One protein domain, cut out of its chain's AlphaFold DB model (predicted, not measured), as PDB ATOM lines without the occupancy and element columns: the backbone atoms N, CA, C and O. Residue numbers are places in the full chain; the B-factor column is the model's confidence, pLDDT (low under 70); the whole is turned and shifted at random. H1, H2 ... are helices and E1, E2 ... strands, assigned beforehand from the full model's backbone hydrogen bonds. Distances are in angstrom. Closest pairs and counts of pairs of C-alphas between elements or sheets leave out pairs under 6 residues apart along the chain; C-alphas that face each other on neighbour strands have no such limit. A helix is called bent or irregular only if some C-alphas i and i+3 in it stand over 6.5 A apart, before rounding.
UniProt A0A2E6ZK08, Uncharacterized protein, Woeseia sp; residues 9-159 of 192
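AT A GLANCE: This is residues 9 to 159 of the 192 residues of an uncharacterized protein of Woeseia sp (UniProt A0A2E6ZK08). Two small sheets, E1 with E2 and E3 with E4, lie near each other in the middle, with helices round them: H5 packs on the first sheet, mainly over E2, while H6 and H7 cover the second from opposite sides. H4 runs side by side with H7, H3 packs on H5, and the pair H1 and H2, set about perpendicular, makes one end of the longest axis; the end of H7 and the loop at Asp 112 lie towards the other. The printed part has 151 residues with seven named helices and four named strands, in the order H1 H2 H3 H4 E1 H5 E2 E3 H6 E4 H7; both sheets are parallel, and the class is mostly helix. The whole is compact, with a radius of gyration of the C-alphas of 16.0 A, and only just elongated, with spans of 46 by 30 by 29 A.

IN THESE COORDINATES: Find C-alpha 66 at (-2.283, 36.914, 30.886), where E1, residues 66 to 69, begins; its neighbour E2 is residues 97 to 100. The other sheet has E3, residues 117 to 120, and E4, residues 135 to 138, which is 10.1 A long. Between E1 and E2 look for H5, residues 76 to 90, the longest helix by residues, 20.7 A from first to last C-alpha. Between E3 and E4 is H6, residues 123 to 131, 12.3 A. Go back to C-alpha 9 at (-10.623, 56.029, 36.728) for H1, residues 9 to 16, 10.4 A; then come H2, residues 26 to 34, 13.5 A, H3, residues 41 to 44, and H4, residues 51 to 59, 12.4 A. H7, residues 146 to 159, runs 20.9 A to C-alpha 159 at (-9.322, 33.956, 9.860). H2 is irregular, with C-alphas 27 and 30 7.2 A apart; H7 is neither bent nor irregular, but only just: C-alphas 156 and 159 are 6.4 A apart.

HOW THE PARTS SIT: Start at E1 and E2, parallel at 6 degrees, where N 67 and O 97 are within hydrogen-bond range at 2.9 A. E1, H5 and E2 make a strand-helix-strand unit, two parallel neighbour strands with a helix between them in the chain, and its crossover is right-handed. The closest C-alphas of H5 and E2 are those of Glu 80 and Ile 100, 6.2 A apart. E1 and E3 are near each other, with 7 pairs of C-alphas within 10 A. E3 and E4 are parallel at 20 degrees, with N 137 and O 118 at 2.8 A; with H6 they form a second such unit, also right-handed. The closest C-alphas of H6 and E4, Ile 126 and Gly 136, are 4.9 A apart; those of E4 and H7, Ile 137 and Val 149, 6.8 A. H4 and H7 only just touch, with 3 pairs of C-alphas within 8 A, the closest Leu 54 and Leu 146 at 6.8 A; they run the same way at a shallow tilt of 10 degrees. H3 touches H5, closest at the C-alphas of Phe 43 and Trp 86, 4.8 A. H1 touches H2, closest at the C-alphas of Ala 16 and Thr 32, 5.9 A, about perpendicular at 84 degrees. H6 and H7 are apart. Every O i to N i+4 pair is within hydrogen-bond range in H1, H4, H5 and H6; H2 has 3 of 5, H7 has 9 of 10, and H3 is too short for such a pair.

THE WHOLE: Look at Gly 17 and Asp 112 for the two C-alphas farthest apart, 47.8 A. The printed part has no cut. The one long link is E2 to E3, residues 101 to 116. The mean pLDDT of the printed part is 97.1, and residue 159 alone is under 70.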
ATOM      1  N   PHE A   9     -10.194  54.680  37.084       98.19
ATOM      2  CA  PHE A   9     -10.623  56.029  36.728       98.19
ATOM      3  C   PHE A   9     -11.584  56.635  37.751       98.19
ATOM      4  O   PHE A   9     -11.430  57.815  38.080       98.19
ATOM      5  N   SER A  10     -12.509  55.850  38.316       98.25
ATOM      6  CA  SER A  10     -13.377  56.340  39.391       98.25
ATOM      7  C   SER A  10     -12.584  56.656  40.658       98.25
ATOM      8  O   SER A  10     -12.782  57.711  41.260       98.25
ATOM      9  N   GLU A  11     -11.653  55.789  41.063       98.56
ATOM     10  CA  GLU A  11     -10.834  56.015  42.264       98.56
ATOM     11  C   GLU A  11      -9.839  57.168  42.087       98.56
ATOM     12  O   GLU A  11      -9.593  57.934  43.019       98.56
ATOM     13  N   TYR A  12      -9.309  57.345  40.878       98.44
ATOM     14  CA  TYR A  12      -8.472  58.485  40.529       98.44
ATOM     15  C   TYR A  12      -9.251  59.806  40.594       98.44
ATOM     16  O   TYR A  12      -8.766  60.769  41.188       98.44
ATOM     17  N   ALA A  13     -10.479  59.840  40.065       98.38
ATOM     18  CA  ALA A  13     -11.363  61.002  40.166       98.38
ATOM     19  C   ALA A  13     -11.694  61.343  41.624       98.38
ATOM     20  O   ALA A  13     -11.540  62.495  42.034       98.38
ATOM     21  N   LYS A  14     -12.041  60.335  42.436       98.38
ATOM     22  CA  LYS A  14     -12.281  60.505  43.877       98.38
ATOM     23  C   LYS A  14     -11.063  61.082  44.593       98.38
ATOM     24  O   LYS A  14     -11.209  62.030  45.359       98.38
ATOM     25  N   LEU A  15      -9.863  60.564  44.317       98.19
ATOM     26  CA  LEU A  15      -8.617  61.071  44.907       98.19
ATOM     27  C   LEU A  15      -8.313  62.521  44.488       98.19
ATOM     28  O   LEU A  15      -7.731  63.281  45.265       98.19
ATOM     29  N   ALA A  16      -8.710  62.906  43.273       98.00
ATOM     30  CA  ALA A  16      -8.588  64.268  42.760       98.00
ATOM     31  C   ALA A  16      -9.671  65.227  43.293       98.00
ATOM     32  O   ALA A  16      -9.521  66.437  43.144       98.00
ATOM     33  N   GLY A  17     -10.753  64.711  43.887       98.00
ATOM     34  CA  GLY A  17     -11.915  65.500  44.304       98.00
ATOM     35  C   GLY A  17     -12.897  65.831  43.172       98.00
ATOM     36  O   GLY A  17     -13.629  66.811  43.279       98.00
ATOM     37  N   PHE A  18     -12.921  65.037  42.097       98.19
ATOM     38  CA  PHE A  18     -13.794  65.232  40.933       98.19
ATOM     39  C   PHE A  18     -14.777  64.077  40.758       98.19
ATOM     40  O   PHE A  18     -14.538  62.954  41.205       98.19
ATOM     41  N   LYS A  19     -15.893  64.347  40.071       95.88
ATOM     42  CA  LYS A  19     -16.901  63.322  39.783       95.88
ATOM     43  C   LYS A  19     -16.412  62.356  38.710       95.88
ATOM     44  O   LYS A  19     -16.682  61.162  38.791       95.88
ATOM     45  N   THR A  20     -15.711  62.873  37.702       95.56
ATOM     46  CA  THR A  20     -15.159  62.068  36.612       95.56
ATOM     47  C   THR A  20     -13.691  62.402  36.376       95.56
ATOM     48  O   THR A  20     -13.256  63.536  36.569       95.56
ATOM     49  N   TYR A  21     -12.910  61.422  35.914       95.94
ATOM     50  CA  TYR A  21     -11.476  61.615  35.670       95.94
ATOM     51  C   TYR A  21     -11.188  62.643  34.560       95.94
ATOM     52  O   TYR A  21     -10.105  63.224  34.514       95.94
ATOM     53  N   ARG A  22     -12.164  62.881  33.675       94.69
ATOM     54  CA  ARG A  22     -12.070  63.834  32.560       94.69
ATOM     55  C   ARG A  22     -12.147  65.289  33.010       94.69
ATOM     56  O   ARG A  22     -11.686  66.166  32.290       94.69
ATOM     57  N   GLU A  23     -12.719  65.539  34.184       96.88
ATOM     58  CA  GLU A  23     -12.812  66.879  34.767       96.88
ATOM     59  C   GLU A  23     -11.518  67.297  35.474       96.88
ATOM     60  O   GLU A  23     -11.364  68.472  35.787       96.88
ATOM     61  N   ILE A  24     -10.585  66.363  35.710       97.44
ATOM     62  CA  ILE A  24      -9.332  66.633  36.422       97.44
ATOM     63  C   ILE A  24      -8.456  67.577  35.580       97.44
ATOM     64  O   ILE A  24      -7.952  67.163  34.524       97.44
ATOM     65  N   PRO A  25      -8.195  68.816  36.049       97.75
ATOM     66  CA  PRO A  25      -7.336  69.761  35.347       97.75
ATOM     67  C   PRO A  25      -5.928  69.203  35.150       97.75
ATOM     68  O   PRO A  25      -5.358  68.588  36.055       97.75
ATOM     69  N   SER A  26      -5.338  69.444  33.979       97.25
ATOM     70  CA  SER A  26      -4.029  68.891  33.601       97.25
ATOM     71  C   SER A  26      -2.925  69.202  34.617       97.25
ATOM     72  O   SER A  26      -2.063  68.359  34.860       97.25
ATOM     73  N   GLN A  27      -2.992  70.365  35.270       97.25
ATOM     74  CA  GLN A  27      -2.021  70.824  36.264       97.25
ATOM     75  C   GLN A  27      -1.985  69.944  37.519       97.25
ATOM     76  O   GLN A  27      -0.951  69.877  38.176       97.25
ATOM     77  N   ILE A  28      -3.089  69.265  37.856       97.31
ATOM     78  CA  ILE A  28      -3.180  68.425  39.058       97.31
ATOM     79  C   ILE A  28      -3.200  66.928  38.750       97.31
ATOM     80  O   ILE A  28      -3.200  66.129  39.686       97.31
ATOM     81  N   GLN A  29      -3.187  66.526  37.475       96.69
ATOM     82  CA  GLN A  29      -3.219  65.110  37.112       96.69
ATOM     83  C   GLN A  29      -2.003  64.360  37.674       96.69
ATOM     84  O   GLN A  29      -2.149  63.436  38.474       96.69
ATOM     85  N   GLN A  30      -0.794  64.810  37.327       96.50
ATOM     86  CA  GLN A  30       0.440  64.207  37.831       96.50
ATOM     87  C   GLN A  30       0.580  64.353  39.358       96.50
ATOM     88  O   GLN A  30       0.766  63.326  40.005       96.50
ATOM     89  N   PRO A  31       0.360  65.538  39.967       97.69
ATOM     90  CA  PRO A  31       0.338  65.656  41.426       97.69
ATOM     91  C   PRO A  31      -0.651  64.718  42.131       97.69
ATOM     92  O   PRO A  31      -0.405  64.294  43.255       97.69
ATOM     93  N   THR A  32      -1.780  64.379  41.502       97.88
ATOM     94  CA  THR A  32      -2.742  63.424  42.074       97.88
ATOM     95  C   THR A  32      -2.252  61.984  41.944       97.88
ATOM     96  O   THR A  32      -2.386  61.217  42.894       97.88
ATOM     97  N   LEU A  33      -1.649  61.615  40.811       97.50
ATOM     98  CA  LEU A  33      -0.996  60.311  40.648       97.50
ATOM     99  C   LEU A  33       0.150  60.125  41.653       97.50
ATOM    100  O   LEU A  33       0.302  59.041  42.210       97.50
ATOM    101  N   ASP A  34       0.904  61.185  41.939       97.94
ATOM    102  CA  ASP A  34       2.024  61.156  42.883       97.94
ATOM    103  C   ASP A  34       1.578  60.788  44.308       97.94
ATOM    104  O   ASP A  34       2.302  60.100  45.025       97.94
ATOM    105  N   LYS A  35       0.346  61.146  44.700       98.12
ATOM    106  CA  LYS A  35      -0.242  60.755  45.996       98.12
ATOM    107  C   LYS A  35      -0.447  59.244  46.141       98.12
ATOM    108  O   LYS A  35      -0.633  58.767  47.255       98.12
ATOM    109  N   MET A  36      -0.461  58.493  45.039       98.31
ATOM    110  CA  MET A  36      -0.606  57.037  45.066       98.31
ATOM    111  C   MET A  36       0.723  56.332  45.371       98.31
ATOM    112  O   MET A  36       0.705  55.166  45.774       98.31
ATOM    113  N   MET A  37       1.862  57.009  45.184       98.38
ATOM    114  CA  MET A  37       3.186  56.412  45.360       98.38
ATOM    115  C   MET A  37       3.407  55.948  46.802       98.38
ATOM    116  O   MET A  37       3.049  56.641  47.751       98.38
ATOM    117  N   GLY A  38       3.982  54.756  46.972       98.44
ATOM    118  CA  GLY A  38       4.230  54.167  48.293       98.44
ATOM    119  C   GLY A  38       2.970  53.738  49.059       98.44
ATOM    120  O   GLY A  38       3.079  53.230  50.172       98.44
ATOM    121  N   THR A  39       1.776  53.904  48.480       98.62
ATOM    122  CA  THR A  39       0.503  53.489  49.088       98.62
ATOM    123  C   THR A  39       0.036  52.133  48.558       98.62
ATOM    124  O   THR A  39       0.610  51.578  47.619       98.62
ATOM    125  N   ASP A  40      -1.053  51.616  49.127       98.50
ATOM    126  CA  ASP A  40      -1.761  50.416  48.679       98.50
ATOM    127  C   ASP A  40      -2.874  50.699  47.650       98.50
ATOM    128  O   ASP A  40      -3.723  49.839  47.416       98.50
ATOM    129  N   PHE A  41      -2.896  51.888  47.028       98.75
ATOM    130  CA  PHE A  41      -3.983  52.351  46.152       98.75
ATOM    131  C   PHE A  41      -4.463  51.280  45.157       98.75
ATOM    132  O   PHE A  41      -5.653  50.971  45.097       98.75
ATOM    133  N   PHE A  42      -3.534  50.635  44.443       98.75
ATOM    134  CA  PHE A  42      -3.865  49.607  43.450       98.75
ATOM    135  C   PHE A  42      -4.497  48.340  44.042       98.75
ATOM    136  O   PHE A  42      -5.244  47.658  43.348       98.75
ATOM    137  N   PHE A  43      -4.227  48.017  45.308       98.81
ATOM    138  CA  PHE A  43      -4.815  46.860  45.989       98.81
ATOM    139  C   PHE A  43      -6.272  47.083  46.404       98.81
ATOM    140  O   PHE A  43      -7.035  46.124  46.545       98.81
ATOM    141  N   ARG A  44      -6.672  48.345  46.572       98.50
ATOM    142  CA  ARG A  44      -8.028  48.727  46.982       98.50
ATOM    143  C   ARG A  44      -8.964  49.037  45.820       98.50
ATOM    144  O   ARG A  44     -10.144  49.261  46.072       98.50
ATOM    145  N   LEU A  45      -8.469  49.031  44.580       98.81
ATOM    146  CA  LEU A  45      -9.292  49.326  43.409       98.81
ATOM    147  C   LEU A  45     -10.528  48.412  43.361       98.81
ATOM    148  O   LEU A  45     -10.383  47.187  43.468       98.81
ATOM    149  N   PRO A  46     -11.736  48.966  43.167       98.62
ATOM    150  CA  PRO A  46     -12.904  48.167  42.846       98.62
ATOM    151  C   PRO A  46     -12.678  47.394  41.546       98.62
ATOM    152  O   PRO A  46     -12.004  47.856  40.624       98.62
ATOM    153  N   LYS A  47     -13.241  46.195  41.467       98.62
ATOM    154  CA  LYS A  47     -13.305  45.423  40.226       98.62
ATOM    155  C   LYS A  47     -14.507  45.897  39.416       98.62
ATOM    156  O   LYS A  47     -15.577  46.093  39.992       98.62
ATOM    157  N   PHE A  48     -14.362  46.049  38.102       98.62
ATOM    158  CA  PHE A  48     -15.520  46.352  37.259       98.62
ATOM    159  C   PHE A  48     -16.499  45.171  37.253       98.62
ATOM    160  O   PHE A  48     -16.039  44.031  37.127       98.62
ATOM    161  N   PRO A  49     -17.827  45.405  37.285       97.94
ATOM    162  CA  PRO A  49     -18.822  44.332  37.193       97.94
ATOM    163  C   PRO A  49     -18.682  43.461  35.935       97.94
ATOM    164  O   PRO A  49     -19.040  42.291  35.943       97.94
ATOM    165  N   THR A  50     -18.133  44.017  34.851       97.69
ATOM    166  CA  THR A  50     -17.905  43.324  33.576       97.69
ATOM    167  C   THR A  50     -16.630  42.485  33.538       97.69
ATOM    168  O   THR A  50     -16.421  41.772  32.561       97.69
ATOM    169  N   SER A  51     -15.770  42.551  34.559       98.50
ATOM    170  CA  SER A  51     -14.431  41.945  34.513       98.50
ATOM    171  C   SER A  51     -14.459  40.428  34.357       98.50
ATOM    172  O   SER A  51     -13.668  39.895  33.587       98.50
ATOM    173  N   ASP A  52     -15.358  39.743  35.070       98.38
ATOM    174  CA  ASP A  52     -15.484  38.281  34.977       98.38
ATOM    175  C   ASP A  52     -16.030  37.878  33.612       98.38
ATOM    176  O   ASP A  52     -15.398  37.105  32.903       98.38
ATOM    177  N   ASN A  53     -17.093  38.545  33.159       98.44
ATOM    178  CA  ASN A  53     -17.643  38.331  31.821       98.44
ATOM    179  C   ASN A  53     -16.626  38.623  30.703       98.44
ATOM    180  O   ASN A  53     -16.683  37.997  29.648       98.44
ATOM    181  N   LEU A  54     -15.704  39.573  30.896       98.69
ATOM    182  CA  LEU A  54     -14.615  39.829  29.953       98.69
ATOM    183  C   LEU A  54     -13.623  38.661  29.918       98.69
ATOM    184  O   LEU A  54     -13.200  38.264  28.834       98.69
ATOM    185  N   VAL A  55     -13.244  38.126  31.080       98.62
ATOM    186  CA  VAL A  55     -12.346  36.965  31.163       98.62
ATOM    187  C   VAL A  55     -13.013  35.735  30.555       98.62
ATOM    188  O   VAL A  55     -12.408  35.108  29.689       98.62
ATOM    189  N   ASP A  56     -14.265  35.449  30.908       98.50
ATOM    190  CA  ASP A  56     -15.043  34.345  30.336       98.50
ATOM    191  C   ASP A  56     -15.177  34.485  28.817       98.50
ATOM    192  O   ASP A  56     -14.976  33.526  28.071       98.50
ATOM    193  N   LEU A  57     -15.448  35.702  28.332       98.31
ATOM    194  CA  LEU A  57     -15.488  35.989  26.904       98.31
ATOM    195  C   LEU A  57     -14.156  35.654  26.229       98.31
ATOM    196  O   LEU A  57     -14.170  34.998  25.194       98.31
ATOM    197  N   VAL A  58     -13.026  36.097  26.787       98.19
ATOM    198  CA  VAL A  58     -11.691  35.812  26.239       98.19
ATOM    199  C   VAL A  58     -11.417  34.307  26.231       98.19
ATOM    200  O   VAL A  58     -10.923  33.787  25.232       98.19
ATOM    201  N   LEU A  59     -11.785  33.595  27.296       97.62
ATOM    202  CA  LEU A  59     -11.559  32.154  27.426       97.62
ATOM    203  C   LEU A  59     -12.394  31.299  26.458       97.62
ATOM    204  O   LEU A  59     -12.046  30.149  26.213       97.62
ATOM    205  N   ASN A  60     -13.424  31.863  25.820       97.06
ATOM    206  CA  ASN A  60     -14.101  31.196  24.702       97.06
ATOM    207  C   ASN A  60     -13.239  31.120  23.424       97.06
ATOM    208  O   ASN A  60     -13.573  30.360  22.520       97.06
ATOM    209  N   TYR A  61     -12.154  31.899  23.329       96.38
ATOM    210  CA  TYR A  61     -11.250  31.928  22.167       96.38
ATOM    211  C   TYR A  61      -9.863  31.352  22.474       96.38
ATOM    212  O   TYR A  61      -9.143  30.948  21.561       96.38
ATOM    213  N   VAL A  62      -9.455  31.333  23.747       95.62
ATOM    214  CA  VAL A  62      -8.122  30.889  24.178       95.62
ATOM    215  C   VAL A  62      -8.188  30.058  25.450       95.62
ATOM    216  O   VAL A  62      -9.034  30.269  26.305       95.62
ATOM    217  N   GLN A  63      -7.223  29.156  25.631       96.19
ATOM    218  CA  GLN A  63      -7.153  28.305  26.826       96.19
ATOM    219  C   GLN A  63      -6.805  29.079  28.107       96.19
ATOM    220  O   GLN A  63      -7.191  28.684  29.202       96.19
ATOM    221  N   THR A  64      -6.036  30.162  27.991       97.69
ATOM    222  CA  THR A  64      -5.635  30.996  29.128       97.69
ATOM    223  C   THR A  64      -5.449  32.442  28.701       97.69
ATOM    224  O   THR A  64      -5.188  32.739  27.538       97.69
ATOM    225  N   TYR A  65      -5.491  33.344  29.677       98.56
ATOM    226  CA  TYR A  65      -5.144  34.748  29.513       98.56
ATOM    227  C   TYR A  65      -3.921  35.125  30.364       98.56
ATOM    228  O   TYR A  65      -3.447  34.358  31.207       98.56
ATOM    229  N   SER A  66      -3.381  36.317  30.119       98.56
ATOM    230  CA  SER A  66      -2.283  36.914  30.886       98.56
ATOM    231  C   SER A  66      -2.581  38.382  31.173       98.56
ATOM    232  O   SER A  66      -3.372  39.016  30.477       98.56
ATOM    233  N   ILE A  67      -1.924  38.947  32.183       98.75
ATOM    234  CA  ILE A  67      -1.986  40.379  32.483       98.75
ATOM    235  C   ILE A  67      -0.708  41.056  32.005       98.75
ATOM    236  O   ILE A  67       0.384  40.656  32.397       98.75
ATOM    237  N   CYS A  68      -0.858  42.123  31.222       98.56
ATOM    238  CA  CYS A  68       0.216  43.041  30.849       98.56
ATOM    239  C   CYS A  68      -0.160  44.459  31.310       98.56
ATOM    240  O   CYS A  68      -0.915  45.175  30.645       98.56
ATOM    241  N   SER A  69       0.305  44.854  32.497       98.50
ATOM    242  CA  SER A  69      -0.013  46.152  33.109       98.50
ATOM    243  C   SER A  69       1.237  47.008  33.232       98.50
ATOM    244  O   SER A  69       2.324  46.491  33.453       98.50
ATOM    245  N   SER A  70       1.087  48.325  33.147       98.06
ATOM    246  CA  SER A  70       2.187  49.228  33.478       98.06
ATOM    247  C   SER A  70       2.254  49.477  34.986       98.06
ATOM    248  O   SER A  70       1.203  49.476  35.639       98.06
ATOM    249  N   PRO A  71       3.460  49.637  35.558       98.19
ATOM    250  CA  PRO A  71       3.612  50.160  36.909       98.19
ATOM    251  C   PRO A  71       3.248  51.651  36.964       98.19
ATOM    252  O   PRO A  71       3.265  52.340  35.941       98.19
ATOM    253  N   LEU A  72       2.975  52.161  38.166       98.12
ATOM    254  CA  LEU A  72       2.914  53.602  38.409       98.12
ATOM    255  C   LEU A  72       4.309  54.198  38.207       98.12
ATOM    256  O   LEU A  72       5.285  53.684  38.755       98.12
ATOM    257  N   ARG A  73       4.405  55.280  37.428       95.38
ATOM    258  CA  ARG A  73       5.670  55.982  37.181       95.38
ATOM    259  C   ARG A  73       6.310  56.391  38.508       95.38
ATOM    260  O   ARG A  73       5.610  56.868  39.390       95.38
ATOM    261  N   ASN A  74       7.625  56.218  38.621       96.25
ATOM    262  CA  ASN A  74       8.413  56.510  39.828       96.25
ATOM    263  C   ASN A  74       8.067  55.655  41.066       96.25
ATOM    264  O   ASN A  74       8.693  55.835  42.102       96.25
ATOM    265  N   ASP A  75       7.157  54.679  40.956       97.75
ATOM    266  CA  ASP A  75       6.774  53.782  42.055       97.75
ATOM    267  C   ASP A  75       6.645  52.327  41.578       97.75
ATOM    268  O   ASP A  75       5.668  51.622  41.843       97.75
ATOM    269  N   HIS A  76       7.623  51.873  40.788       98.06
ATOM    270  CA  HIS A  76       7.504  50.615  40.050       98.06
ATOM    271  C   HIS A  76       7.342  49.404  40.971       98.06
ATOM    272  O   HIS A  76       6.386  48.649  40.817       98.06
ATOM    273  N   VAL A  77       8.231  49.256  41.955       98.44
ATOM    274  CA  VAL A  77       8.265  48.089  42.852       98.44
ATOM    275  C   VAL A  77       7.006  48.005  43.720       98.44
ATOM    276  O   VAL A  77       6.399  46.938  43.837       98.44
ATOM    277  N   ASN A  78       6.584  49.122  44.315       98.69
ATOM    278  CA  ASN A  78       5.415  49.142  45.193       98.69
ATOM    279  C   ASN A  78       4.112  48.959  44.401       98.69
ATOM    280  O   ASN A  78       3.303  48.096  44.746       98.69
ATOM    281  N   SER A  79       3.922  49.702  43.305       98.62
ATOM    282  CA  SER A  79       2.718  49.547  42.481       98.62
ATOM    283  C   SER A  79       2.617  48.149  41.865       98.62
ATOM    284  O   SER A  79       1.529  47.572  41.846       98.62
ATOM    285  N   GLU A  80       3.732  47.546  41.439       98.75
ATOM    286  CA  GLU A  80       3.778  46.149  40.999       98.75
ATOM    287  C   GLU A  80       3.300  45.190  42.092       98.75
ATOM    288  O   GLU A  80       2.406  44.374  41.841       98.75
ATOM    289  N   LYS A  81       3.857  45.298  43.305       98.81
ATOM    290  CA  LYS A  81       3.472  44.459  44.448       98.81
ATOM    291  C   LYS A  81       1.960  44.502  44.670       98.81
ATOM    292  O   LYS A  81       1.317  43.452  44.737       98.81
ATOM    293  N   TRP A  82       1.378  45.697  44.747       98.88
ATOM    294  CA  TRP A  82      -0.051  45.850  45.023       98.88
ATOM    295  C   TRP A  82      -0.943  45.394  43.871       98.88
ATOM    296  O   TRP A  82      -1.968  44.764  44.122       98.88
ATOM    297  N   LYS A  83      -0.530  45.605  42.617       98.81
ATOM    298  CA  LYS A  83      -1.234  45.067  41.442       98.81
ATOM    299  C   LYS A  83      -1.249  43.538  41.440       98.81
ATOM    300  O   LYS A  83      -2.288  42.933  41.192       98.81
ATOM    301  N   ARG A  84      -0.125  42.889  41.763       98.81
ATOM    302  CA  ARG A  84      -0.051  41.419  41.868       98.81
ATOM    303  C   ARG A  84      -0.962  40.881  42.971       98.81
ATOM    304  O   ARG A  84      -1.678  39.908  42.747       98.81
ATOM    305  N   LEU A  85      -0.974  41.527  44.138       98.81
ATOM    306  CA  LEU A  85      -1.865  41.154  45.239       98.81
ATOM    307  C   LEU A  85      -3.341  41.371  44.886       98.81
ATOM    308  O   LEU A  85      -4.170  40.523  45.215       98.81
ATOM    309  N   TRP A  86      -3.663  42.453  44.172       98.88
ATOM    310  CA  TRP A  86      -5.013  42.700  43.669       98.88
ATOM    311  C   TRP A  86      -5.473  41.574  42.744       98.88
ATOM    312  O   TRP A  86      -6.547  41.019  42.943       98.88
ATOM    313  N   LEU A  87      -4.639  41.168  41.782       98.75
ATOM    314  CA  LEU A  87      -4.963  40.080  40.851       98.75
ATOM    315  C   LEU A  87      -5.181  38.744  41.574       98.75
ATOM    316  O   LEU A  87      -6.143  38.036  41.281       98.75
ATOM    317  N   LYS A  88      -4.334  38.431  42.563       98.56
ATOM    318  CA  LYS A  88      -4.478  37.224  43.389       98.56
ATOM    319  C   LYS A  88      -5.796  37.209  44.172       98.56
ATOM    320  O   LYS A  88      -6.394  36.154  44.337       98.56
ATOM    321  N   LYS A  89      -6.239  38.372  44.659       98.31
ATOM    322  CA  LYS A  89      -7.490  38.529  45.414       98.31
ATOM    323  C   LYS A  89      -8.729  38.509  44.512       98.31
ATOM    324  O   LYS A  89      -9.744  37.940  44.894       98.31
ATOM    325  N   SER A  90      -8.664  39.182  43.367       98.06
ATOM    326  CA  SER A  90      -9.854  39.618  42.626       98.06
ATOM    327  C   SER A  90     -10.193  38.763  41.404       98.06
ATOM    328  O   SER A  90     -11.316  38.865  40.907       98.06
ATOM    329  N   MET A  91      -9.257  37.955  40.895       98.00
ATOM    330  CA  MET A  91      -9.441  37.211  39.643       98.00
ATOM    331  C   MET A  91      -9.695  35.723  39.879       98.00
ATOM    332  O   MET A  91      -8.954  35.073  40.614       98.00
ATOM    333  N   GLN A  92     -10.702  35.173  39.207       95.50
ATOM    334  CA  GLN A  92     -10.873  33.736  39.010       95.50
ATOM    335  C   GLN A  92     -11.449  33.503  37.601       95.50
ATOM    336  O   GLN A  92     -12.432  34.163  37.279       95.50
ATOM    337  N   PRO A  93     -10.858  32.619  36.769       97.31
ATOM    338  CA  PRO A  93      -9.595  31.902  36.996       97.31
ATOM    339  C   PRO A  93      -8.392  32.854  37.130       97.31
ATOM    340  O   PRO A  93      -8.480  34.038  36.819       97.31
ATOM    341  N   GLN A  94      -7.269  32.360  37.657       98.44
ATOM    342  CA  GLN A  94      -6.039  33.158  37.765       98.44
ATOM    343  C   GLN A  94      -5.348  33.287  36.394       98.44
ATOM    344  O   GLN A  94      -5.361  32.328  35.621       98.44
ATOM    345  N   PRO A  95      -4.708  34.431  36.082       98.50
ATOM    346  CA  PRO A  95      -3.961  34.588  34.836       98.50
ATOM    347  C   PRO A  95      -2.738  33.662  34.813       98.50
ATOM    348  O   PRO A  95      -2.028  33.553  35.813       98.50
ATOM    349  N   ALA A  96      -2.412  33.085  33.653       98.50
ATOM    350  CA  ALA A  96      -1.218  32.242  33.513       98.50
ATOM    351  C   ALA A  96       0.083  33.018  33.754       98.50
ATOM    352  O   ALA A  96       1.057  32.474  34.272       98.50
ATOM    353  N   ARG A  97       0.120  34.300  33.367       98.19
ATOM    354  CA  ARG A  97       1.269  35.185  33.587       98.19
ATOM    355  C   ARG A  97       0.814  36.581  33.983       98.19
ATOM    356  O   ARG A  97      -0.178  37.100  33.474       98.19
ATOM    357  N   VAL A  98       1.597  37.217  34.849       98.69
ATOM    358  CA  VAL A  98       1.443  38.629  35.218       98.69
ATOM    359  C   VAL A  98       2.745  39.360  34.919       98.69
ATOM    360  O   VAL A  98       3.756  39.161  35.600       98.69
ATOM    361  N   ILE A  99       2.695  40.203  33.892       98.62
ATOM    362  CA  ILE A  99       3.783  41.032  33.386       98.62
ATOM    363  C   ILE A  99       3.484  42.475  33.799       98.62
ATOM    364  O   ILE A  99       2.504  43.070  33.342       98.62
ATOM    365  N   ILE A 100       4.326  43.034  34.670       98.56
ATOM    366  CA  ILE A 100       4.274  44.449  35.041       98.56
ATOM    367  C   ILE A 100       5.440  45.161  34.354       98.56
ATOM    368  O   ILE A 100       6.596  44.890  34.657       98.56
ATOM    369  N   THR A 101       5.149  46.011  33.367       97.88
ATOM    370  CA  THR A 101       6.173  46.630  32.511       97.88
ATOM    371  C   THR A 101       5.756  48.010  31.990       97.88
ATOM    372  O   THR A 101       4.612  48.191  31.557       97.88
ATOM    373  N   PRO A 102       6.664  49.005  31.962       95.56
ATOM    374  CA  PRO A 102       6.406  50.261  31.263       95.56
ATOM    375  C   PRO A 102       6.396  50.087  29.735       95.56
ATOM    376  O   PRO A 102       5.777  50.885  29.040       95.56
ATOM    377  N   ASN A 103       7.048  49.043  29.206       95.56
ATOM    378  CA  ASN A 103       7.126  48.760  27.776       95.56
ATOM    379  C   ASN A 103       6.406  47.447  27.443       95.56
ATOM    380  O   ASN A 103       6.915  46.361  27.735       95.56
ATOM    381  N   LYS A 104       5.218  47.554  26.840       97.50
ATOM    382  CA  LYS A 104       4.392  46.398  26.453       97.50
ATOM    383  C   LYS A 104       4.778  45.820  25.093       97.50
ATOM    384  O   LYS A 104       4.582  44.633  24.870       97.50
ATOM    385  N   SER A 105       5.346  46.633  24.206       94.00
ATOM    386  CA  SER A 105       5.609  46.282  22.807       94.00
ATOM    387  C   SER A 105       6.356  44.958  22.583       94.00
ATOM    388  O   SER A 105       5.962  44.239  21.670       94.00
ATOM    389  N   PRO A 106       7.355  44.559  23.403       95.38
ATOM    390  CA  PRO A 106       8.058  43.284  23.218       95.38
ATOM    391  C   PRO A 106       7.183  42.033  23.357       95.38
ATOM    392  O   PRO A 106       7.615  40.949  22.989       95.38
ATOM    393  N   TYR A 107       5.975  42.162  23.907       97.75
ATOM    394  CA  TYR A 107       5.037  41.054  24.089       97.75
ATOM    395  C   TYR A 107       3.982  40.987  22.977       97.75
ATOM    396  O   TYR A 107       3.076  40.158  23.056       97.75
ATOM    397  N   ALA A 108       4.072  41.852  21.961       98.00
ATOM    398  CA  ALA A 108       3.072  41.961  20.902       98.00
ATOM    399  C   ALA A 108       2.985  40.725  19.999       98.00
ATOM    400  O   ALA A 108       1.902  40.417  19.505       98.00
ATOM    401  N   SER A 109       4.079  39.978  19.864       95.31
ATOM    402  CA  SER A 109       4.143  38.743  19.084       95.31
ATOM    403  C   SER A 109       4.929  37.673  19.836       95.31
ATOM    404  O   SER A 109       5.770  37.971  20.686       95.31
ATOM    405  N   GLN A 110       4.629  36.417  19.533       91.81
ATOM    406  CA  GLN A 110       5.395  35.255  19.964       91.81
ATOM    407  C   GLN A 110       6.701  35.142  19.161       91.81
ATOM    408  O   GLN A 110       6.891  35.816  18.147       91.81
ATOM    409  N   SER A 111       7.609  34.270  19.602       91.38
ATOM    410  CA  SER A 111       8.898  34.048  18.929       91.38
ATOM    411  C   SER A 111       8.769  33.480  17.512       91.38
ATOM    412  O   SER A 111       9.681  33.651  16.712       91.38
ATOM    413  N   ASP A 112       7.657  32.810  17.206       92.88
ATOM    414  CA  ASP A 112       7.328  32.275  15.879       92.88
ATOM    415  C   ASP A 112       6.628  33.303  14.965       92.88
ATOM    416  O   ASP A 112       6.264  32.985  13.836       92.88
ATOM    417  N   GLY A 113       6.443  34.541  15.440       92.38
ATOM    418  CA  GLY A 113       5.735  35.600  14.723       92.38
ATOM    419  C   GLY A 113       4.218  35.601  14.927       92.38
ATOM    420  O   GLY A 113       3.562  36.532  14.457       92.38
ATOM    421  N   THR A 114       3.648  34.637  15.659       93.75
ATOM    422  CA  THR A 114       2.210  34.612  15.955       93.75
ATOM    423  C   THR A 114       1.816  35.869  16.746       93.75
ATOM    424  O   THR A 114       2.420  36.150  17.789       93.75
ATOM    425  N   PRO A 115       0.820  36.655  16.294       96.88
ATOM    426  CA  PRO A 115       0.399  37.866  16.990       96.88
ATOM    427  C   PRO A 115      -0.276  37.538  18.327       96.88
ATOM    428  O   PRO A 115      -1.136  36.664  18.409       96.88
ATOM    429  N   ASN A 116       0.043  38.305  19.369       98.06
ATOM    430  CA  ASN A 116      -0.725  38.319  20.612       98.06
ATOM    431  C   ASN A 116      -1.823  39.383  20.559       98.06
ATOM    432  O   ASN A 116      -1.672  40.429  19.920       98.06
ATOM    433  N   ILE A 117      -2.908  39.156  21.301       98.62
ATOM    434  CA  ILE A 117      -4.002  40.121  21.448       98.62
ATOM    435  C   ILE A 117      -3.811  40.929  22.736       98.62
ATOM    436  O   ILE A 117      -3.656  40.359  23.815       98.62
ATOM    437  N   LEU A 118      -3.863  42.258  22.637       98.75
ATOM    438  CA  LEU A 118      -3.904  43.167  23.783       98.75
ATOM    439  C   LEU A 118      -5.263  43.862  23.864       98.75
ATOM    440  O   LEU A 118      -5.633  44.600  22.954       98.75
ATOM    441  N   ILE A 119      -5.953  43.684  24.990       98.81
ATOM    442  CA  ILE A 119      -7.146  44.453  25.369       98.81
ATOM    443  C   ILE A 119      -6.710  45.519  26.380       98.81
ATOM    444  O   ILE A 119      -6.261  45.184  27.479       98.81
ATOM    445  N   ASP A 120      -6.793  46.794  26.002       98.69
ATOM    446  CA  ASP A 120      -6.234  47.904  26.788       98.69
ATOM    447  C   ASP A 120      -7.090  49.167  26.688       98.69
ATOM    448  O   ASP A 120      -7.647  49.478  25.632       98.69
ATOM    449  N   ASP A 121      -7.144  49.922  27.781       98.31
ATOM    450  CA  ASP A 121      -7.883  51.174  27.896       98.31
ATOM    451  C   ASP A 121      -7.135  52.353  27.281       98.31
ATOM    452  O   ASP A 121      -7.726  53.411  27.117       98.31
ATOM    453  N   ARG A 122      -5.854  52.236  26.906       96.75
ATOM    454  CA  ARG A 122      -5.044  53.368  26.434       96.75
ATOM    455  C   ARG A 122      -4.695  53.248  24.952       96.75
ATOM    456  O   ARG A 122      -4.034  52.311  24.514       96.75
ATOM    457  N   GLY A 123      -5.062  54.267  24.167       97.12
ATOM    458  CA  GLY A 123      -4.878  54.263  22.705       97.12
ATOM    459  C   GLY A 123      -3.415  54.112  22.282       97.12
ATOM    460  O   GLY A 123      -3.099  53.279  21.444       97.12
ATOM    461  N   SER A 124      -2.499  54.813  22.957       96.81
ATOM    462  CA  SER A 124      -1.065  54.711  22.665       96.81
ATOM    463  C   SER A 124      -0.487  53.311  22.903       96.81
ATOM    464  O   SER A 124       0.452  52.922  22.212       96.81
ATOM    465  N   ASN A 125      -1.035  52.546  23.860       97.56
ATOM    466  CA  ASN A 125      -0.621  51.158  24.082       97.56
ATOM    467  C   ASN A 125      -1.068  50.283  22.911       97.56
ATOM    468  O   ASN A 125      -0.275  49.497  22.405       97.56
ATOM    469  N   ILE A 126      -2.309  50.462  22.452       98.25
ATOM    470  CA  ILE A 126      -2.866  49.759  21.292       98.25
ATOM    471  C   ILE A 126      -2.079  50.069  20.016       98.25
ATOM    472  O   ILE A 126      -1.721  49.151  19.280       98.25
ATOM    473  N   ASP A 127      -1.748  51.337  19.776       97.12
ATOM    474  CA  ASP A 127      -0.949  51.741  18.617       97.12
ATOM    475  C   ASP A 127       0.460  51.143  18.667       97.12
ATOM    476  O   ASP A 127       0.959  50.636  17.662       97.12
ATOM    477  N   GLY A 128       1.103  51.176  19.839       97.12
ATOM    478  CA  GLY A 128       2.407  50.550  20.055       97.12
ATOM    479  C   GLY A 128       2.367  49.041  19.825       97.12
ATOM    480  O   GLY A 128       3.233  48.504  19.140       97.12
ATOM    481  N   TRP A 129       1.331  48.370  20.327       98.38
ATOM    482  CA  TRP A 129       1.137  46.931  20.170       98.38
ATOM    483  C   TRP A 129       0.978  46.526  18.702       98.38
ATOM    484  O   TRP A 129       1.699  45.656  18.216       98.38
ATOM    485  N   ARG A 130       0.112  47.229  17.961       97.81
ATOM    486  CA  ARG A 130      -0.113  46.994  16.526       97.81
ATOM    487  C   ARG A 130       1.143  47.225  15.690       97.81
ATOM    488  O   ARG A 130       1.447  46.437  14.803       97.81
ATOM    489  N   LYS A 131       1.920  48.269  16.004       97.38
ATOM    490  CA  LYS A 131       3.204  48.547  15.332       97.38
ATOM    491  C   LYS A 131       4.246  47.443  15.523       97.38
ATOM    492  O   LYS A 131       5.170  47.367  14.724       97.38
ATOM    493  N   ASN A 132       4.108  46.618  16.560       97.38
ATOM    494  CA  ASN A 132       5.025  45.519  16.866       97.38
ATOM    495  C   ASN A 132       4.446  44.149  16.483       97.38
ATOM    496  O   ASN A 132       4.873  43.139  17.024       97.38
ATOM    497  N   GLY A 133       3.484  44.113  15.553       96.00
ATOM    498  CA  GLY A 133       2.960  42.866  14.990       96.00
ATOM    499  C   GLY A 133       1.856  42.201  15.808       96.00
ATOM    500  O   GLY A 133       1.435  41.108  15.452       96.00
ATOM    501  N   GLY A 134       1.364  42.838  16.874       97.94
ATOM    502  CA  GLY A 134       0.252  42.322  17.671       97.94
ATOM    503  C   GLY A 134      -1.121  42.820  17.217       97.94
ATOM    504  O   GLY A 134      -1.256  43.812  16.501       97.94
ATOM    505  N   ILE A 135      -2.178  42.181  17.712       98.25
ATOM    506  CA  ILE A 135      -3.569  42.610  17.525       98.25
ATOM    507  C   ILE A 135      -3.986  43.434  18.744       98.25
ATOM    508  O   ILE A 135      -3.934  42.968  19.877       98.25
ATOM    509  N   GLY A 136      -4.384  44.687  18.540       98.12
ATOM    510  CA  GLY A 136      -4.799  45.572  19.633       98.12
ATOM    511  C   GLY A 136      -6.302  45.847  19.624       98.12
ATOM    512  O   GLY A 136      -6.827  46.279  18.597       98.12
ATOM    513  N   ILE A 137      -6.966  45.671  20.766       98.56
ATOM    514  CA  ILE A 137      -8.382  45.957  21.017       98.56
ATOM    515  C   ILE A 137      -8.468  47.067  22.071       98.56
ATOM    516  O   ILE A 137      -8.184  46.858  23.250       98.56
ATOM    517  N   LYS A 138      -8.874  48.269  21.653       98.56
ATOM    518  CA  LYS A 138      -9.119  49.380  22.579       98.56
ATOM    519  C   LYS A 138     -10.428  49.134  23.331       98.56
ATOM    520  O   LYS A 138     -11.484  49.102  22.700       98.56
ATOM    521  N   TYR A 139     -10.361  49.011  24.651       98.62
ATOM    522  CA  TYR A 139     -11.518  48.758  25.506       98.62
ATOM    523  C   TYR A 139     -11.341  49.431  26.862       98.62
ATOM    524  O   TYR A 139     -10.348  49.177  27.539       98.62
ATOM    525  N   GLN A 140     -12.313  50.241  27.265       98.56
ATOM    526  CA  GLN A 140     -12.394  50.789  28.613       98.56
ATOM    527  C   GLN A 140     -13.739  50.420  29.246       98.56
ATOM    528  O   GLN A 140     -14.786  50.677  28.662       98.56
ATOM    529  N   ALA A 141     -13.727  49.793  30.419       98.19
ATOM    530  CA  ALA A 141     -14.893  49.073  30.932       98.19
ATOM    531  C   ALA A 141     -16.091  49.954  31.327       98.19
ATOM    532  O   ALA A 141     -17.227  49.490  31.249       98.19
ATOM    533  N   ASP A 142     -15.858  51.204  31.725       95.75
ATOM    534  CA  ASP A 142     -16.898  52.191  32.038       95.75
ATOM    535  C   ASP A 142     -17.392  52.974  30.807       95.75
ATOM    536  O   ASP A 142     -18.341  53.749  30.917       95.75
ATOM    537  N   GLU A 143     -16.787  52.770  29.633       96.88
ATOM    538  CA  GLU A 143     -17.129  53.491  28.396       96.88
ATOM    539  C   GLU A 143     -17.606  52.565  27.269       96.88
ATOM    540  O   GLU A 143     -18.465  52.941  26.472       96.88
ATOM    541  N   ASP A 144     -17.056  51.354  27.190       98.19
ATOM    542  CA  ASP A 144     -17.246  50.429  26.081       98.19
ATOM    543  C   ASP A 144     -18.057  49.185  26.492       98.19
ATOM    544  O   ASP A 144     -17.801  48.571  27.534       98.19
ATOM    545  N   PRO A 145     -18.982  48.707  25.639       98.06
ATOM    546  CA  PRO A 145     -19.675  47.447  25.873       98.06
ATOM    547  C   PRO A 145     -18.780  46.240  25.540       98.06
ATOM    548  O   PRO A 145     -17.983  46.275  24.602       98.06
ATOM    549  N   LEU A 146     -18.986  45.106  26.224       98.00
ATOM    550  CA  LEU A 146     -18.270  43.850  25.932       98.00
ATOM    551  C   LEU A 146     -18.496  43.333  24.501       98.00
ATOM    552  O   LEU A 146     -17.634  42.654  23.945       98.00
ATOM    553  N   SER A 147     -19.618  43.690  23.868       97.88
ATOM    554  CA  SER A 147     -19.896  43.345  22.467       97.88
ATOM    555  C   SER A 147     -18.849  43.901  21.497       97.88
ATOM    556  O   SER A 147     -18.589  43.279  20.467       97.88
ATOM    557  N   LYS A 148     -18.196  45.021  21.839       98.25
ATOM    558  CA  LYS A 148     -17.053  45.563  21.092       98.25
ATOM    559  C   LYS A 148     -15.878  44.591  21.117       98.25
ATOM    560  O   LYS A 148     -15.361  44.245  20.062       98.25
ATOM    561  N   VAL A 149     -15.498  44.112  22.304       98.38
ATOM    562  CA  VAL A 149     -14.410  43.134  22.464       98.38
ATOM    563  C   VAL A 149     -14.746  41.849  21.717       98.38
ATOM    564  O   VAL A 149     -13.925  41.371  20.940       98.38
ATOM    565  N   LYS A 150     -15.974  41.337  21.875       98.06
ATOM    566  CA  LYS A 150     -16.424  40.130  21.174       98.06
ATOM    567  C   LYS A 150     -16.281  40.266  19.659       98.06
ATOM    568  O   LYS A 150     -15.769  39.359  19.020       98.06
ATOM    569  N   LYS A 151     -16.719  41.387  19.078       97.38
ATOM    570  CA  LYS A 151     -16.638  41.621  17.629       97.38
ATOM    571  C   LYS A 151     -15.194  41.577  17.119       97.38
ATOM    572  O   LYS A 151     -14.941  41.001  16.065       97.38
ATOM    573  N   GLU A 152     -14.265  42.187  17.848       96.94
ATOM    574  CA  GLU A 152     -12.847  42.204  17.469       96.94
ATOM    575  C   GLU A 152     -12.190  40.825  17.655       96.94
ATOM    576  O   GLU A 152     -11.394  40.416  16.812       96.94
ATOM    577  N   LEU A 153     -12.565  40.071  18.697       96.81
ATOM    578  CA  LEU A 153     -12.140  38.676  18.870       96.81
ATOM    579  C   LEU A 153     -12.703  37.776  17.759       96.81
ATOM    580  O   LEU A 153     -11.955  37.016  17.156       96.81
ATOM    581  N   ASP A 154     -13.988  37.915  17.416       95.62
ATOM    582  CA  ASP A 154     -14.589  37.210  16.278       95.62
ATOM    583  C   ASP A 154     -13.802  37.491  14.994       95.62
ATOM    584  O   ASP A 154     -13.527  36.569  14.239       95.62
ATOM    585  N   PHE A 155     -13.407  38.741  14.738       93.81
ATOM    586  CA  PHE A 155     -12.606  39.082  13.562       93.81
ATOM    587  C   PHE A 155     -11.204  38.455  13.601       93.81
ATOM    588  O   PHE A 155     -10.759  37.910  12.596       93.81
ATOM    589  N   ALA A 156     -10.531  38.493  14.756       93.44
ATOM    590  CA  ALA A 156      -9.188  37.941  14.928       93.44
ATOM    591  C   ALA A 156      -9.127  36.411  14.773       93.44
ATOM    592  O   ALA A 156      -8.108  35.893  14.329       93.44
ATOM    593  N   TYR A 157     -10.198  35.693  15.134       88.19
ATOM    594  CA  TYR A 157     -10.240  34.225  15.095       88.19
ATOM    595  C   TYR A 157     -11.017  33.646  13.904       88.19
ATOM    596  O   TYR A 157     -10.786  32.495  13.540       88.19
ATOM    597  N   LYS A 158     -11.872  34.427  13.226       77.50
ATOM    598  CA  LYS A 158     -12.542  33.997  11.980       77.50
ATOM    599  C   LYS A 158     -11.593  33.800  10.798       77.50
ATOM    600  O   LYS A 158     -12.011  33.253   9.787       77.50
ATOM    601  N   THR A 159     -10.329  34.200  10.903       55.34
ATOM    602  CA  THR A 159      -9.322  33.956   9.860       55.34
ATOM    603  C   THR A 159      -8.741  32.534   9.869       55.34
ATOM    604  O   THR A 159      -7.894  32.257   9.028       55.34
TER     605      THR A 159